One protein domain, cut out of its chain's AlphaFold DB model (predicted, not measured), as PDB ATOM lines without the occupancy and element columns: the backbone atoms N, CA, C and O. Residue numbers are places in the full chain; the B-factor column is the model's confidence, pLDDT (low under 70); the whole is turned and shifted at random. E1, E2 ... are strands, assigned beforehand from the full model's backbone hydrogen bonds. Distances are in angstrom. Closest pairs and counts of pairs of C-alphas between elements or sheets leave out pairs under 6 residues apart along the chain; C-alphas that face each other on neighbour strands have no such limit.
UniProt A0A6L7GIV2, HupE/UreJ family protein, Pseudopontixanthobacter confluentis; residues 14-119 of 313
ATOM      1  N   TYR A  14     -37.218 -37.913 -27.613       90.50
ATOM      2  CA  TYR A  14     -37.561 -39.141 -28.316       90.50
ATOM      3  C   TYR A  14     -38.328 -40.100 -27.415       90.50
ATOM      4  O   TYR A  14     -38.120 -40.154 -26.204       90.50
ATOM      5  N   LEU A  15     -39.209 -40.874 -28.033       93.31
ATOM      6  CA  LEU A  15     -39.952 -41.966 -27.427       93.31
ATOM      7  C   LEU A  15     -39.894 -43.149 -28.385       93.31
ATOM      8  O   LEU A  15     -40.310 -43.042 -29.529       93.31
ATOM      9  N   GLU A  16     -39.394 -44.280 -27.922       94.19
ATOM     10  CA  GLU A  16     -39.280 -45.506 -28.691       94.19
ATOM     11  C   GLU A  16     -40.129 -46.604 -28.047       94.19
ATOM     12  O   GLU A  16     -40.012 -46.875 -26.850       94.19
ATOM     13  N   LEU A  17     -40.995 -47.220 -28.849       94.31
ATOM     14  CA  LEU A  17     -41.791 -48.388 -28.504       94.31
ATOM     15  C   LEU A  17     -41.328 -49.536 -29.400       94.31
ATOM     16  O   LEU A  17     -41.653 -49.557 -30.583       94.31
ATOM     17  N   THR A  18     -40.582 -50.490 -28.853       93.25
ATOM     18  CA  THR A  18     -40.082 -51.658 -29.593       93.25
ATOM     19  C   THR A  18     -40.804 -52.910 -29.123       93.25
ATOM     20  O   THR A  18     -40.730 -53.259 -27.946       93.25
ATOM     21  N   GLN A  19     -41.484 -53.613 -30.021       93.25
ATOM     22  CA  GLN A  19     -42.106 -54.887 -29.682       93.25
ATOM     23  C   GLN A  19     -41.036 -55.973 -29.556       93.25
ATOM     24  O   GLN A  19     -40.202 -56.135 -30.442       93.25
ATOM     25  N   HIS A  20     -41.055 -56.710 -28.447       90.69
ATOM     26  CA  HIS A  20     -40.091 -57.776 -28.157       90.69
ATOM     27  C   HIS A  20     -40.736 -59.167 -28.204       90.69
ATOM     28  O   HIS A  20     -40.063 -60.156 -28.484       90.69
ATOM     29  N   SER A  21     -42.041 -59.251 -27.932       89.62
ATOM     30  CA  SER A  21     -42.845 -60.471 -28.060       89.62
ATOM     31  C   SER A  21     -44.296 -60.134 -28.428       89.62
ATOM     32  O   SER A  21     -44.663 -58.964 -28.555       89.62
ATOM     33  N   ALA A  22     -45.155 -61.149 -28.557       85.94
ATOM     34  CA  ALA A  22     -46.574 -60.963 -28.876       85.94
ATOM     35  C   ALA A  22     -47.311 -60.003 -27.918       85.94
ATOM     36  O   ALA A  22     -48.288 -59.376 -28.318       85.94
ATOM     37  N   GLN A  23     -46.853 -59.874 -26.667       91.12
ATOM     38  CA  GLN A  23     -47.480 -59.004 -25.664       91.12
ATOM     39  C   GLN A  23     -46.509 -58.041 -24.979       91.12
ATOM     40  O   GLN A  23     -46.976 -57.130 -24.305       91.12
ATOM     41  N   GLU A  24     -45.190 -58.207 -25.105       93.81
ATOM     42  CA  GLU A  24     -44.219 -57.352 -24.413       93.81
ATOM     43  C   GLU A  24     -43.586 -56.321 -25.348       93.81
ATOM     44  O   GLU A  24     -43.084 -56.639 -26.430       93.81
ATOM     45  N   TRP A  25     -43.580 -55.076 -24.881       94.75
ATOM     46  CA  TRP A  25     -43.017 -53.912 -25.546       94.75
ATOM     47  C   TRP A  25     -41.974 -53.258 -24.648       94.75
ATOM     48  O   TRP A  25     -42.222 -53.010 -23.468       94.75
ATOM     49  N   ARG A  26     -40.812 -52.939 -25.208       95.12
ATOM     50  CA  ARG A  26     -39.793 -52.117 -24.562       95.12
ATOM     51  C   ARG A  26     -40.082 -50.655 -24.869       95.12
ATOM     52  O   ARG A  26     -40.202 -50.281 -26.032       95.12
ATOM     53  N   ILE A  27     -40.192 -49.845 -23.827       95.88
ATOM     54  CA  ILE A  27     -40.502 -48.421 -23.918       95.88
ATOM     55  C   ILE A  27     -39.291 -47.652 -23.414       95.88
ATOM     56  O   ILE A  27     -38.954 -47.750 -22.236       95.88
ATOM     57  N   ALA A  28     -38.656 -46.873 -24.280       94.25
ATOM     58  CA  ALA A  28     -37.549 -45.997 -23.920       94.25
ATOM     59  C   ALA A  28     -37.906 -44.559 -24.277       94.25
ATOM     60  O   ALA A  28     -38.452 -44.304 -25.344       94.25
ATOM     61  N   TRP A  29     -37.613 -43.600 -23.406       93.44
ATOM     62  CA  TRP A  29     -37.890 -42.201 -23.711       93.44
ATOM     63  C   TRP A  29     -36.863 -41.263 -23.108       93.44
ATOM     64  O   TRP A  29     -36.229 -41.555 -22.091       93.44
ATOM     65  N   LYS A  30     -36.745 -40.101 -23.741       90.69
ATOM     66  CA  LYS A  30     -35.987 -38.956 -23.268       90.69
ATOM     67  C   LYS A  30     -36.786 -37.693 -23.542       90.69
ATOM     68  O   LYS A  30     -37.054 -37.359 -24.694       90.69
ATOM     69  N   LEU A  31     -37.120 -36.982 -22.476       89.25
ATOM     70  CA  LEU A  31     -37.748 -35.672 -22.527       89.25
ATOM     71  C   LEU A  31     -36.707 -34.611 -22.148       89.25
ATOM     72  O   LEU A  31     -36.316 -34.572 -20.979       89.25
ATOM     73  N   PRO A  32     -36.232 -33.775 -23.085       84.56
ATOM     74  CA  PRO A  32     -35.335 -32.675 -22.758       84.56
ATOM     75  C   PRO A  32     -36.064 -31.670 -21.861       84.56
ATOM     76  O   PRO A  32     -37.193 -31.280 -22.149       84.56
ATOM     77  N   LEU A  33     -35.430 -31.276 -20.760       79.88
ATOM     78  CA  LEU A  33     -35.945 -30.289 -19.810       79.88
ATOM     79  C   LEU A  33     -34.783 -29.426 -19.317       79.88
ATOM     80  O   LEU A  33     -33.746 -29.948 -18.912       79.88
ATOM     81  N   SER A  34     -34.983 -28.110 -19.272       77.56
ATOM     82  CA  SER A  34     -33.955 -27.160 -18.826       77.56
ATOM     83  C   SER A  34     -33.599 -27.297 -17.340       77.56
ATOM     84  O   SER A  34     -32.508 -26.910 -16.934       77.56
ATOM     85  N   ALA A  35     -34.502 -27.850 -16.526       76.56
ATOM     86  CA  ALA A  35     -34.295 -28.068 -15.100       76.56
ATOM     87  C   ALA A  35     -34.949 -29.383 -14.634       76.56
ATOM     88  O   ALA A  35     -35.913 -29.844 -15.259       76.56
ATOM     89  N   PRO A  36     -34.463 -29.990 -13.533       76.00
ATOM     90  CA  PRO A  36     -35.101 -31.156 -12.936       76.00
ATOM     91  C   PRO A  36     -36.529 -30.822 -12.479       76.00
ATOM     92  O   PRO A  36     -36.740 -29.781 -11.852       76.00
ATOM     93  N   PRO A  37     -37.523 -31.684 -12.748       76.62
ATOM     94  CA  PRO A  37     -38.876 -31.466 -12.256       76.62
ATOM     95  C   PRO A  37     -38.922 -31.611 -10.728       76.62
ATOM     96  O   PRO A  37     -38.348 -32.540 -10.168       76.62
ATOM     97  N   ALA A  38     -39.654 -30.722 -10.053       71.69
ATOM     98  CA  ALA A  38     -39.804 -30.725  -8.591       71.69
ATOM     99  C   ALA A  38     -40.710 -31.858  -8.050       71.69
ATOM    100  O   ALA A  38     -40.898 -31.978  -6.843       71.69
ATOM    101  N   GLY A  39     -41.300 -32.667  -8.935       76.12
ATOM    102  CA  GLY A  39     -42.266 -33.711  -8.601       76.12
ATOM    103  C   GLY A  39     -41.985 -35.025  -9.327       76.12
ATOM    104  O   GLY A  39     -40.843 -35.365  -9.627       76.12
ATOM    105  N   GLN A  40     -43.042 -35.786  -9.612       79.25
ATOM    106  CA  GLN A  40     -42.909 -37.085 -10.266       79.25
ATOM    107  C   GLN A  40     -42.328 -36.938 -11.681       79.25
ATOM    108  O   GLN A  40     -42.777 -36.101 -12.467       79.25
ATOM    109  N   LEU A  41     -41.332 -37.768 -12.004       83.31
ATOM    110  CA  LEU A  41     -40.712 -37.787 -13.325       83.31
ATOM    111  C   LEU A  41     -41.765 -38.083 -14.401       83.31
ATOM    112  O   LEU A  41     -42.587 -38.996 -14.280       83.31
ATOM    113  N   ALA A  42     -41.745 -37.277 -15.461       85.38
ATOM    114  CA  ALA A  42     -42.698 -37.398 -16.548       85.38
ATOM    115  C   ALA A  42     -42.537 -38.732 -17.286       85.38
ATOM    116  O   ALA A  42     -41.430 -39.145 -17.642       85.38
ATOM    117  N   ARG A  43     -43.672 -39.376 -17.571       90.44
ATOM    118  CA  ARG A  43     -43.737 -40.639 -18.310       90.44
ATOM    119  C   ARG A  43     -44.731 -40.558 -19.468       90.44
ATOM    120  O   ARG A  43     -45.764 -39.897 -19.321       90.44
ATOM    121  N   PRO A  44     -44.470 -41.267 -20.577       92.81
ATOM    122  CA  PRO A  44     -45.411 -41.345 -21.681       92.81
ATOM    123  C   PRO A  44     -46.664 -42.126 -21.267       92.81
ATOM    124  O   PRO A  44     -46.603 -43.098 -20.505       92.81
ATOM    125  N   ARG A  45     -47.821 -41.700 -21.769       94.25
ATOM    126  CA  ARG A  45     -49.068 -42.464 -21.680       94.25
ATOM    127  C   ARG A  45     -49.151 -43.379 -22.895       94.25
ATOM    128  O   ARG A  45     -49.120 -42.911 -24.033       94.25
ATOM    129  N   LEU A  46     -49.228 -44.673 -22.615       93.81
ATOM    130  CA  LEU A  46     -49.367 -45.723 -23.615       93.81
ATOM    131  C   LEU A  46     -50.843 -45.893 -24.022       93.81
ATOM    132  O   LEU A  46     -51.725 -45.406 -23.306       93.81
ATOM    133  N   PRO A  47     -51.116 -46.606 -25.129       93.25
ATOM    134  CA  PRO A  47     -52.464 -47.037 -25.488       93.25
ATOM    135  C   PRO A  47     -53.192 -47.742 -24.336       93.25
ATOM    136  O   PRO A  47     -52.567 -48.393 -23.501       93.25
ATOM    137  N   ALA A  48     -54.524 -47.647 -24.303       91.12
ATOM    138  CA  ALA A  48     -55.345 -48.147 -23.194       91.12
ATOM    139  C   ALA A  48     -55.202 -49.660 -22.933       91.12
ATOM    140  O   ALA A  48     -55.412 -50.119 -21.812       91.12
ATOM    141  N   ASN A  49     -54.820 -50.432 -23.951       92.25
ATOM    142  CA  ASN A  49     -54.568 -51.866 -23.851       92.25
ATOM    143  C   ASN A  49     -53.150 -52.217 -23.369       92.25
ATOM    144  O   ASN A  49     -52.820 -53.398 -23.305       92.25
ATOM    145  N   CYS A  50     -52.315 -51.230 -23.037       93.94
ATOM    146  CA  CYS A  50     -50.947 -51.410 -22.565       93.94
ATOM    147  C   CYS A  50     -50.790 -50.988 -21.102       93.94
ATOM    148  O   CYS A  50     -51.193 -49.898 -20.700       93.94
ATOM    149  N   GLN A  51     -50.119 -51.824 -20.312       94.69
ATOM    150  CA  GLN A  51     -49.806 -51.549 -18.910       94.69
ATOM    151  C   GLN A  51     -48.309 -51.702 -18.650       94.69
ATOM    152  O   GLN A  51     -47.688 -52.668 -19.087       94.69
ATOM    153  N   TYR A  52     -47.722 -50.758 -17.915       94.06
ATOM    154  CA  TYR A  52     -46.322 -50.848 -17.499       94.06
ATOM    155  C   TYR A  52     -46.116 -52.000 -16.511       94.06
ATOM    156  O   TYR A  52     -46.823 -52.100 -15.509       94.06
ATOM    157  N   LYS A  53     -45.104 -52.827 -16.766       93.88
ATOM    158  CA  LYS A  53     -44.622 -53.873 -15.867       93.88
ATOM    159  C   LYS A  53     -43.497 -53.284 -15.001       93.88
ATOM    160  O   LYS A  53     -42.497 -52.830 -15.558       93.88
ATOM    161  N   PRO A  54     -43.638 -53.247 -13.664       88.94
ATOM    162  CA  PRO A  54     -42.561 -52.806 -12.780       88.94
ATOM    163  C   PRO A  54     -41.319 -53.716 -12.890       88.94
ATOM    164  O   PRO A  54     -41.480 -54.915 -13.133       88.94
ATOM    165  N   PRO A  55     -40.098 -53.194 -12.666       88.94
ATOM    166  CA  PRO A  55     -39.786 -51.807 -12.327       88.94
ATOM    167  C   PRO A  55     -39.774 -50.885 -13.556       88.94
ATOM    168  O   PRO A  55     -39.336 -51.255 -14.642       88.94
ATOM    169  N   VAL A  56     -40.224 -49.646 -13.362       90.75
ATOM    170  CA  VAL A  56     -40.098 -48.566 -14.350       90.75
ATOM    171  C   VAL A  56     -38.877 -47.743 -13.952       90.75
ATOM    172  O   VAL A  56     -38.898 -47.083 -12.915       90.75
ATOM    173  N   VAL A  57     -37.805 -47.802 -14.743       91.62
ATOM    174  CA  VAL A  57     -36.541 -47.122 -14.429       91.62
ATOM    175  C   VAL A  57     -36.563 -45.736 -15.058       91.62
ATOM    176  O   VAL A  57     -36.714 -45.609 -16.270       91.62
ATOM    177  N   GLN A  58     -36.441 -44.690 -14.243       91.44
ATOM    178  CA  GLN A  58     -36.463 -43.296 -14.692       91.44
ATOM    179  C   GLN A  58     -35.426 -42.488 -13.919       91.44
ATOM    180  O   GLN A  58     -35.144 -42.780 -12.758       91.44
ATOM    181  N   GLY A  59     -34.886 -41.453 -14.547       88.25
ATOM    182  CA  GLY A  59     -33.945 -40.536 -13.918       88.25
ATOM    183  C   GLY A  59     -33.822 -39.236 -14.698       88.25
ATOM    184  O   GLY A  59     -34.296 -39.126 -15.829       88.25
ATOM    185  N   PHE A  60     -33.175 -38.246 -14.092       85.81
ATOM    186  CA  PHE A  60     -32.808 -37.007 -14.765       85.81
ATOM    187  C   PHE A  60     -31.323 -37.065 -15.126       85.81
ATOM    188  O   PHE A  60     -30.471 -37.054 -14.240       85.81
ATOM    189  N   THR A  61     -31.005 -37.177 -16.415       81.19
ATOM    190  CA  THR A  61     -29.620 -37.271 -16.900       81.19
ATOM    191  C   THR A  61     -29.444 -36.464 -18.185       81.19
ATOM    192  O   THR A  61     -30.304 -36.471 -19.064       81.19
ATOM    193  N   GLY A  62     -28.326 -35.737 -18.300       75.31
ATOM    194  CA  GLY A  62     -27.970 -35.005 -19.522       75.31
ATOM    195  C   GLY A  62     -29.022 -33.990 -19.991       75.31
ATOM    196  O   GLY A  62     -29.347 -33.980 -21.179       75.31
ATOM    197  N   GLY A  63     -29.570 -33.189 -19.065       79.94
ATOM    198  CA  GLY A  63     -30.523 -32.111 -19.379       79.94
ATOM    199  C   GLY A  63     -31.927 -32.596 -19.753       79.94
ATOM    200  O   GLY A  63     -32.592 -31.997 -20.594       79.94
ATOM    201  N   GLY A  64     -32.374 -33.723 -19.198       86.06
ATOM    202  CA  GLY A  64     -33.706 -34.245 -19.465       86.06
ATOM    203  C   GLY A  64     -34.078 -35.451 -18.614       86.06
ATOM    204  O   GLY A  64     -33.235 -36.075 -17.970       86.06
ATOM    205  N   VAL A  65     -35.364 -35.789 -18.628       88.94
ATOM    206  CA  VAL A  65     -35.891 -37.004 -18.002       88.94
ATOM    207  C   VAL A  65     -35.732 -38.158 -18.978       88.94
ATOM    208  O   VAL A  65     -36.332 -38.162 -20.048       88.94
ATOM    209  N   THR A  66     -34.941 -39.149 -18.593       90.94
ATOM    210  CA  THR A  66     -34.748 -40.397 -19.331       90.94
ATOM    211  C   THR A  66     -35.436 -41.537 -18.602       90.94
ATOM    212  O   THR A  66     -35.356 -41.614 -17.374       90.94
ATOM    213  N   GLY A  67     -36.050 -42.461 -19.331       92.56
ATOM    214  CA  GLY A  67     -36.586 -43.673 -18.730       92.56
ATOM    215  C   GLY A  67     -36.640 -44.860 -19.676       92.56
ATOM    216  O   GLY A  67     -36.598 -44.719 -20.898       92.56
ATOM    217  N   ASN A  68     -36.698 -46.043 -19.073       93.75
ATOM    218  CA  ASN A  68     -36.839 -47.325 -19.742       93.75
ATOM    219  C   ASN A  68     -37.782 -48.223 -18.931       93.75
ATOM    220  O   ASN A  68     -37.696 -48.297 -17.701       93.75
ATOM    221  N   ALA A  69     -38.691 -48.905 -19.617       95.38
ATOM    222  CA  ALA A  69     -39.662 -49.798 -19.008       95.38
ATOM    223  C   ALA A  69     -40.079 -50.912 -19.967       95.38
ATOM    224  O   ALA A  69     -39.943 -50.799 -21.185       95.38
ATOM    225  N   ILE A  70     -40.663 -51.967 -19.404       95.56
ATOM    226  CA  ILE A  70     -41.398 -52.971 -20.169       95.56
ATOM    227  C   ILE A  70     -42.887 -52.677 -20.000       95.56
ATOM    228  O   ILE A  70     -43.352 -52.403 -18.895       95.56
ATOM    229  N   ALA A  71     -43.643 -52.730 -21.086       95.25
ATOM    230  CA  ALA A  71     -45.093 -52.671 -21.081       95.25
ATOM    231  C   ALA A  71     -45.666 -53.981 -21.622       95.25
ATOM    232  O   ALA A  71     -45.154 -54.540 -22.590       95.25
ATOM    233  N   ARG A  72     -46.736 -54.470 -20.995       95.50
ATOM    234  CA  ARG A  72     -47.531 -55.588 -21.496       95.50
ATOM    235  C   ARG A  72     -48.782 -55.041 -22.173       95.50
ATOM    236  O   ARG A  72     -49.566 -54.359 -21.519       95.50
ATOM    237  N   CYS A  73     -48.966 -55.346 -23.451       92.88
ATOM    238  CA  CYS A  73     -50.119 -54.930 -24.242       92.88
ATOM    239  C   CYS A  73     -51.004 -56.133 -24.590       92.88
ATOM    240  O   CYS A  73     -50.522 -57.150 -25.090       92.88
ATOM    241  N   THR A  74     -52.305 -56.034 -24.320       88.25
ATOM    242  CA  THR A  74     -53.292 -57.049 -24.704       88.25
ATOM    243  C   THR A  74     -53.812 -56.734 -26.108       88.25
ATOM    244  O   THR A  74     -54.695 -55.892 -26.277       88.25
ATOM    245  N   GLY A  75     -53.236 -57.382 -27.124       84.56
ATOM    246  CA  GLY A  75     -53.592 -57.191 -28.536       84.56
ATOM    247  C   GLY A  75     -52.763 -56.117 -29.253       84.56
ATOM    248  O   GLY A  75     -51.750 -55.647 -28.735       84.56
ATOM    249  N   ALA A  76     -53.189 -55.745 -30.463       83.06
ATOM    250  CA  ALA A  76     -52.499 -54.751 -31.284       83.06
ATOM    251  C   ALA A  76     -52.552 -53.357 -30.638       83.06
ATOM    252  O   ALA A  76     -53.586 -52.938 -30.118       83.06
ATOM    253  N   ILE A  77     -51.441 -52.621 -30.683       87.06
ATOM    254  CA  ILE A  77     -51.386 -51.222 -30.216       87.06
ATOM    255  C   ILE A  77     -51.818 -50.225 -31.300       87.06
ATOM    256  O   ILE A  77     -51.966 -49.031 -31.047       87.06
ATOM    257  N   SER A  78     -52.002 -50.726 -32.518       83.12
ATOM    258  CA  SER A  78     -52.392 -49.978 -33.700       83.12
ATOM    259  C   SER A  78     -53.824 -49.439 -33.556       83.12
ATOM    260  O   SER A  78     -54.708 -50.163 -33.102       83.12
ATOM    261  N   GLY A  79     -54.065 -48.175 -33.903       83.62
ATOM    262  CA  GLY A  79     -55.288 -47.434 -33.559       83.62
ATOM    263  C   GLY A  79     -55.290 -46.878 -32.126       83.62
ATOM    264  O   GLY A  79     -56.122 -46.039 -31.783       83.62
ATOM    265  N   GLY A  80     -54.340 -47.301 -31.288       87.75
ATOM    266  CA  GLY A  80     -54.103 -46.745 -29.965       87.75
ATOM    267  C   GLY A  80     -53.450 -45.365 -30.022       87.75
ATOM    268  O   GLY A  80     -52.786 -45.003 -30.991       87.75
ATOM    269  N   THR A  81     -53.622 -44.579 -28.960       91.56
ATOM    270  CA  THR A  81     -52.993 -43.256 -28.835       91.56
ATOM    271  C   THR A  81     -51.794 -43.332 -27.902       91.56
ATOM    272  O   THR A  81     -51.908 -43.826 -26.780       91.56
ATOM    273  N   VAL A  82     -50.659 -42.805 -28.349       92.69
ATOM    274  CA  VAL A  82     -49.477 -42.567 -27.519       92.69
ATOM    275  C   VAL A  82     -49.343 -41.070 -27.280       92.69
ATOM    276  O   VAL A  82     -49.502 -40.268 -28.198       92.69
ATOM    277  N   SER A  83     -49.100 -40.667 -26.036       91.88
ATOM    278  CA  SER A  83     -48.988 -39.245 -25.698       91.88
ATOM    279  C   SER A  83     -47.919 -38.967 -24.658       91.88
ATOM    280  O   SER A  83     -47.583 -39.819 -23.835       91.88
ATOM    281  N   MET A  84     -47.406 -37.741 -24.677       90.88
ATOM    282  CA  MET A  84     -46.471 -37.226 -23.686       90.88
ATOM    283  C   MET A  84     -47.036 -35.944 -23.078       90.88
ATOM    284  O   MET A  84     -46.741 -34.851 -23.554       90.88
ATOM    285  N   PRO A  85     -47.855 -36.055 -22.017       83.25
ATOM    286  CA  PRO A  85     -48.552 -34.902 -21.447       83.25
ATOM    287  C   PRO A  85     -47.623 -33.807 -20.907       83.25
ATOM    288  O   PRO A  85     -48.031 -32.660 -20.801       83.25
ATOM    289  N   ALA A  86     -46.389 -34.165 -20.543       82.81
ATOM    290  CA  ALA A  86     -45.402 -33.244 -19.983       82.81
ATOM    291  C   ALA A  86     -44.547 -32.530 -21.047       82.81
ATOM    292  O   ALA A  86     -43.535 -31.926 -20.701       82.81
ATOM    293  N   LEU A  87     -44.901 -32.643 -22.331       82.00
ATOM    294  CA  LEU A  87     -44.191 -31.969 -23.411       82.00
ATOM    295  C   LEU A  87     -44.510 -30.466 -23.365       82.00
ATOM    296  O   LEU A  87     -45.617 -30.047 -23.699       82.00
ATOM    297  N   THR A  88     -43.551 -29.661 -22.912       71.69
ATOM    298  CA  THR A  88     -43.685 -28.208 -22.745       71.69
ATOM    299  C   THR A  88     -42.623 -27.464 -23.562       71.69
ATOM    300  O   THR A  88     -41.499 -27.935 -23.720       71.69
ATOM    301  N   GLY A  89     -42.976 -26.291 -24.099       68.06
ATOM    302  CA  GLY A  89     -42.068 -25.460 -24.904       68.06
ATOM    303  C   GLY A  89     -42.030 -25.806 -26.405       68.06
ATOM    304  O   GLY A  89     -42.874 -26.557 -26.890       68.06
ATOM    305  N   PRO A  90     -41.081 -25.232 -27.171       61.81
ATOM    306  CA  PRO A  90     -40.962 -25.431 -28.622       61.81
ATOM    307  C   PRO A  90     -40.281 -26.755 -29.020       61.81
ATOM    308  O   PRO A  90     -40.021 -26.973 -30.198       61.81
ATOM    309  N   GLY A  91     -39.951 -27.618 -28.055       69.56
ATOM    310  CA  GLY A  91     -39.265 -28.880 -28.312       69.56
ATOM    311  C   GLY A  91     -40.190 -29.923 -28.936       69.56
ATOM    312  O   GLY A  91     -41.194 -30.313 -28.338       69.56
ATOM    313  N   ASP A  92     -39.815 -30.413 -30.115       83.88
ATOM    314  CA  ASP A  92     -40.467 -31.558 -30.742       83.88
ATOM    315  C   ASP A  92     -40.012 -32.864 -30.075       83.88
ATOM    316  O   ASP A  92     -38.850 -33.017 -29.680       83.88
ATOM    317  N   MET A  93     -40.925 -33.833 -29.986       88.56
ATOM    318  CA  MET A  93     -40.595 -35.204 -29.610       88.56
ATOM    319  C   MET A  93     -40.893 -36.165 -30.758       88.56
ATOM    320  O   MET A  93     -42.023 -36.251 -31.239       88.56
ATOM    321  N   LEU A  94     -39.882 -36.922 -31.175       91.06
ATOM    322  CA  LEU A  94     -40.026 -37.973 -32.178       91.06
ATOM    323  C   LEU A  94     -40.439 -39.282 -31.509       91.06
ATOM    324  O   LEU A  94     -39.755 -39.790 -30.622       91.06
ATOM    325  N   VAL A  95     -41.555 -39.843 -31.953       92.50
ATOM    326  CA  VAL A  95     -42.060 -41.133 -31.492       92.50
ATOM    327  C   VAL A  95     -41.770 -42.178 -32.554       92.50
ATOM    328  O   VAL A  95     -42.255 -42.063 -33.674       92.50
ATOM    329  N   ARG A  96     -41.008 -43.204 -32.197       92.81
ATOM    330  CA  ARG A  96     -40.678 -44.351 -33.036       92.81
ATOM    331  C   ARG A  96     -41.418 -45.578 -32.519       92.81
ATOM    332  O   ARG A  96     -41.156 -46.033 -31.410       92.81
ATOM    333  N   VAL A  97     -42.325 -46.126 -33.317       91.81
ATOM    334  CA  VAL A  97     -43.049 -47.366 -33.011       91.81
ATOM    335  C   VAL A  97     -42.505 -48.460 -33.916       91.81
ATOM    336  O   VAL A  97     -42.631 -48.363 -35.130       91.81
ATOM    337  N   SER A  98     -41.889 -49.485 -33.337       90.38
ATOM    338  CA  SER A  98     -41.233 -50.592 -34.039       90.38
ATOM    339  C   SER A  98     -41.872 -51.928 -33.640       90.38
ATOM    340  O   SER A  98     -41.374 -52.583 -32.720       90.38
ATOM    341  N   PRO A  99     -42.982 -52.328 -34.285       88.06
ATOM    342  CA  PRO A  99     -43.580 -53.653 -34.114       88.06
ATOM    343  C   PRO A  99     -42.667 -54.760 -34.684       88.06
ATOM    344  O   PRO A  99     -41.748 -54.462 -35.444       88.06
ATOM    345  N   LEU A 100     -42.902 -56.029 -34.323       83.94
ATOM    346  CA  LEU A 100     -42.095 -57.163 -34.816       83.94
ATOM    347  C   LEU A 100     -42.340 -57.458 -36.306       83.94
ATOM    348  O   LEU A 100     -41.388 -57.662 -37.052       83.94
ATOM    349  N   ASP A 101     -43.607 -57.431 -36.732       77.38
ATOM    350  CA  ASP A 101     -44.044 -57.851 -38.076       77.38
ATOM    351  C   ASP A 101     -44.637 -56.698 -38.909       77.38
ATOM    352  O   ASP A 101     -45.354 -56.908 -39.897       77.38
ATOM    353  N   GLU A 102     -44.386 -55.453 -38.500       75.06
ATOM    354  CA  GLU A 102     -44.903 -54.254 -39.161       75.06
ATOM    355  C   GLU A 102     -43.798 -53.210 -39.360       75.06
ATOM    356  O   GLU A 102     -42.851 -53.151 -38.573       75.06
ATOM    357  N   PRO A 103     -43.901 -52.364 -40.401       75.38
ATOM    358  CA  PRO A 103     -42.928 -51.309 -40.624       75.38
ATOM    359  C   PRO A 103     -42.893 -50.318 -39.465       75.38
ATOM    360  O   PRO A 103     -43.910 -49.994 -38.850       75.38
ATOM    361  N   VAL A 104     -41.695 -49.794 -39.217       83.56
ATOM    362  CA  VAL A 104     -41.482 -48.791 -38.180       83.56
ATOM    363  C   VAL A 104     -42.226 -47.507 -38.537       83.56
ATOM    364  O   VAL A 104     -42.020 -46.934 -39.606       83.56
ATOM    365  N   GLN A 105     -43.061 -47.037 -37.617       85.88
ATOM    366  CA  GLN A 105     -43.809 -45.793 -37.750       85.88
ATOM    367  C   GLN A 105     -43.098 -44.682 -36.976       85.88
ATOM    368  O   GLN A 105     -42.619 -44.893 -35.860       85.88
ATOM    369  N   MET A 106     -43.036 -43.492 -37.572       88.19
ATOM    370  CA  MET A 106     -42.491 -42.293 -36.942       88.19
ATOM    371  C   MET A 106     -43.602 -41.255 -36.815       88.19
ATOM    372  O   MET A 106     -44.228 -40.891 -37.808       88.19
ATOM    373  N   HIS A 107     -43.823 -40.750 -35.609       88.56
ATOM    374  CA  HIS A 107     -44.745 -39.650 -35.344       88.56
ATOM    375  C   HIS A 107     -43.995 -38.493 -34.693       88.56
ATOM    376  O   HIS A 107     -42.960 -38.679 -34.056       88.56
ATOM    377  N   ARG A 108     -44.533 -37.285 -34.839       90.06
ATOM    378  CA  ARG A 108     -44.000 -36.084 -34.202       90.06
ATOM    379  C   ARG A 108     -45.026 -35.566 -33.212       90.06
ATOM    380  O   ARG A 108     -46.163 -35.317 -33.593       90.06
ATOM    381  N   LEU A 109     -44.612 -35.410 -31.964       90.31
ATOM    382  CA  LEU A 109     -45.396 -34.766 -30.921       90.31
ATOM    383  C   LEU A 109     -44.859 -33.362 -30.694       90.31
ATOM    384  O   LEU A 109     -43.648 -33.140 -30.711       90.31
ATOM    385  N   THR A 110     -45.773 -32.430 -30.463       89.19
ATOM    386  CA  THR A 110     -45.461 -31.028 -30.162       89.19
ATOM    387  C   THR A 110     -46.215 -30.608 -28.907       89.19
ATOM    388  O   THR A 110     -47.171 -31.269 -28.507       89.19
ATOM    389  N   ALA A 111     -45.851 -29.486 -28.285       85.94
ATOM    390  CA  ALA A 111     -46.606 -28.987 -27.131       85.94
ATOM    391  C   ALA A 111     -48.088 -28.673 -27.452       85.94
ATOM    392  O   ALA A 111     -48.924 -28.697 -26.552       85.94
ATOM    393  N   ARG A 112     -48.432 -28.398 -28.723       86.19
ATOM    394  CA  ARG A 112     -49.826 -28.188 -29.172       86.19
ATOM    395  C   ARG A 112     -50.559 -29.496 -29.463       86.19
ATOM    396  O   ARG A 112     -51.762 -29.583 -29.249       86.19
ATOM    397  N   GLU A 113     -49.825 -30.506 -29.917       89.12
ATOM    398  CA  GLU A 113     -50.326 -31.842 -30.239       89.12
ATOM    399  C   GLU A 113     -49.478 -32.890 -29.498       89.12
ATOM    400  O   GLU A 113     -48.606 -33.535 -30.090       89.12
ATOM    401  N   PRO A 114     -49.681 -33.055 -28.176       89.19
ATOM    402  CA  PRO A 114     -48.849 -33.928 -27.348       89.19
ATOM    403  C   PRO A 114     -49.225 -35.412 -27.483       89.19
ATOM    404  O   PRO A 114     -48.748 -36.242 -26.706       89.19
ATOM    405  N   ALA A 115     -50.104 -35.758 -28.426       90.75
ATOM    406  CA  ALA A 115     -50.615 -37.102 -28.658       90.75
ATOM    407  C   ALA A 115     -50.613 -37.447 -30.154       90.75
ATOM    408  O   ALA A 115     -50.968 -36.615 -30.982       90.75
ATOM    409  N   ALA A 116     -50.265 -38.692 -30.480       88.56
ATOM    410  CA  ALA A 116     -50.345 -39.252 -31.824       88.56
ATOM    411  C   ALA A 116     -51.080 -40.591 -31.781       88.56
ATOM    412  O   ALA A 116     -50.904 -41.390 -30.856       88.56
ATOM    413  N   GLN A 117     -51.898 -40.844 -32.798       89.88
ATOM    414  CA  GLN A 117     -52.491 -42.157 -33.012       89.88
ATOM    415  C   GLN A 117     -51.521 -43.033 -33.800       89.88
ATOM    416  O   GLN A 117     -51.036 -42.640 -34.862       89.88
ATOM    417  N   ILE A 118     -51.261 -44.228 -33.279       86.56
ATOM    418  CA  ILE A 118     -50.481 -45.260 -33.959       86.56
ATOM    419  C   ILE A 118     -51.328 -45.744 -35.131       86.56
ATOM    420  O   ILE A 118     -52.475 -46.152 -34.935       86.56
ATOM    421  N   SER A 119     -50.806 -45.678 -36.354       78.69
ATOM    422  CA  SER A 119     -51.593 -46.035 -37.533       78.69
ATOM    423  C   SER A 119     -51.913 -47.529 -37.520       78.69
ATOM    424  O   SER A 119     -51.013 -48.366 -37.460       78.69
TER     425      SER A 119
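AT A GLANCE: This is residues 14 to 119 of the 313 residues of the protein "HupE/UreJ family protein" of Pseudopontixanthobacter confluentis (UniProt A0A6L7GIV2). A long, twisted sheet of six strands curls into a flattened, barrel-like shell, and the small ribbon E5 and E8 lies across from E1, next to the E7 edge. The shell is not closed by named strands: E3 and E5 are apart, and the unnamed stretch of residues 33 to 49 passes through the space between them. The printed part has 106 residues, no named helix and eight strands, E1 to E8 along the chain, and its class is all strand. The large sheet is mixed, in the order E3, E4, E2, E1, E6, E7; the two-stranded one is antiparallel. The whole is compact, with a radius of gyration of the C-alphas of 13.2 A and spans of 38 by 29 by 20 A.

HOW THE PARTS SIT: E1, residues 14 to 19, forms an antiparallel hairpin with E2, residues 24 to 32; N 16 and O 28 are 2.7 A apart, within hydrogen-bond range. E3, residues 50 to 60, bends by 82 degrees at residue 54 and is an edge strand. It forms a hairpin with E4, residues 64 to 73, which bends by 55 degrees at residue 70; N 53 and O 70 are 2.8 A apart. E4 is also the antiparallel neighbour of E2, with N 27 and O 69 at 2.8 A. E5, residues 81 to 83, is not in this sheet. E6, residues 93 to 98, is parallel to E1, at 10 degrees, with N 17 and O 96 at 2.8 A. It forms an antiparallel hairpin with the other edge strand, E7, residues 105 to 109, with N 95 and O 107 at 2.8 A. E8, residues 115 to 117, is the antiparallel neighbour of E5, with N 82 and O 116 at 2.9 A. The closest C-alphas of E7 and E8, those of Leu 109 and Ala 115, are 6.1 A apart. E8 is apart from E6.

IN THESE COORDINATES: E1 begins at C-alpha 14, (-37.561, -39.141, -28.316), and is 16.4 A long. E2 is 26.3 A, E3 24.4 A, E4 26.8 A, E6 16.0 A and E7 13.1 A from first to last C-alpha. E3 begins at C-alpha 50, (-50.947, -51.410, -22.565). E5 is 6.5 A and E8 6.9 A long, and E8 ends at C-alpha 117, (-52.491, -42.157, -33.012).

THE WHOLE: The two C-alphas farthest apart, those of Ala 38 and Asp 101, are 40.3 A apart. The printed part has no cut. The link from E2 to E3, 17 residues, is long. The mean pLDDT of the printed part is 87.3, and residues 89 to 91 are under 70.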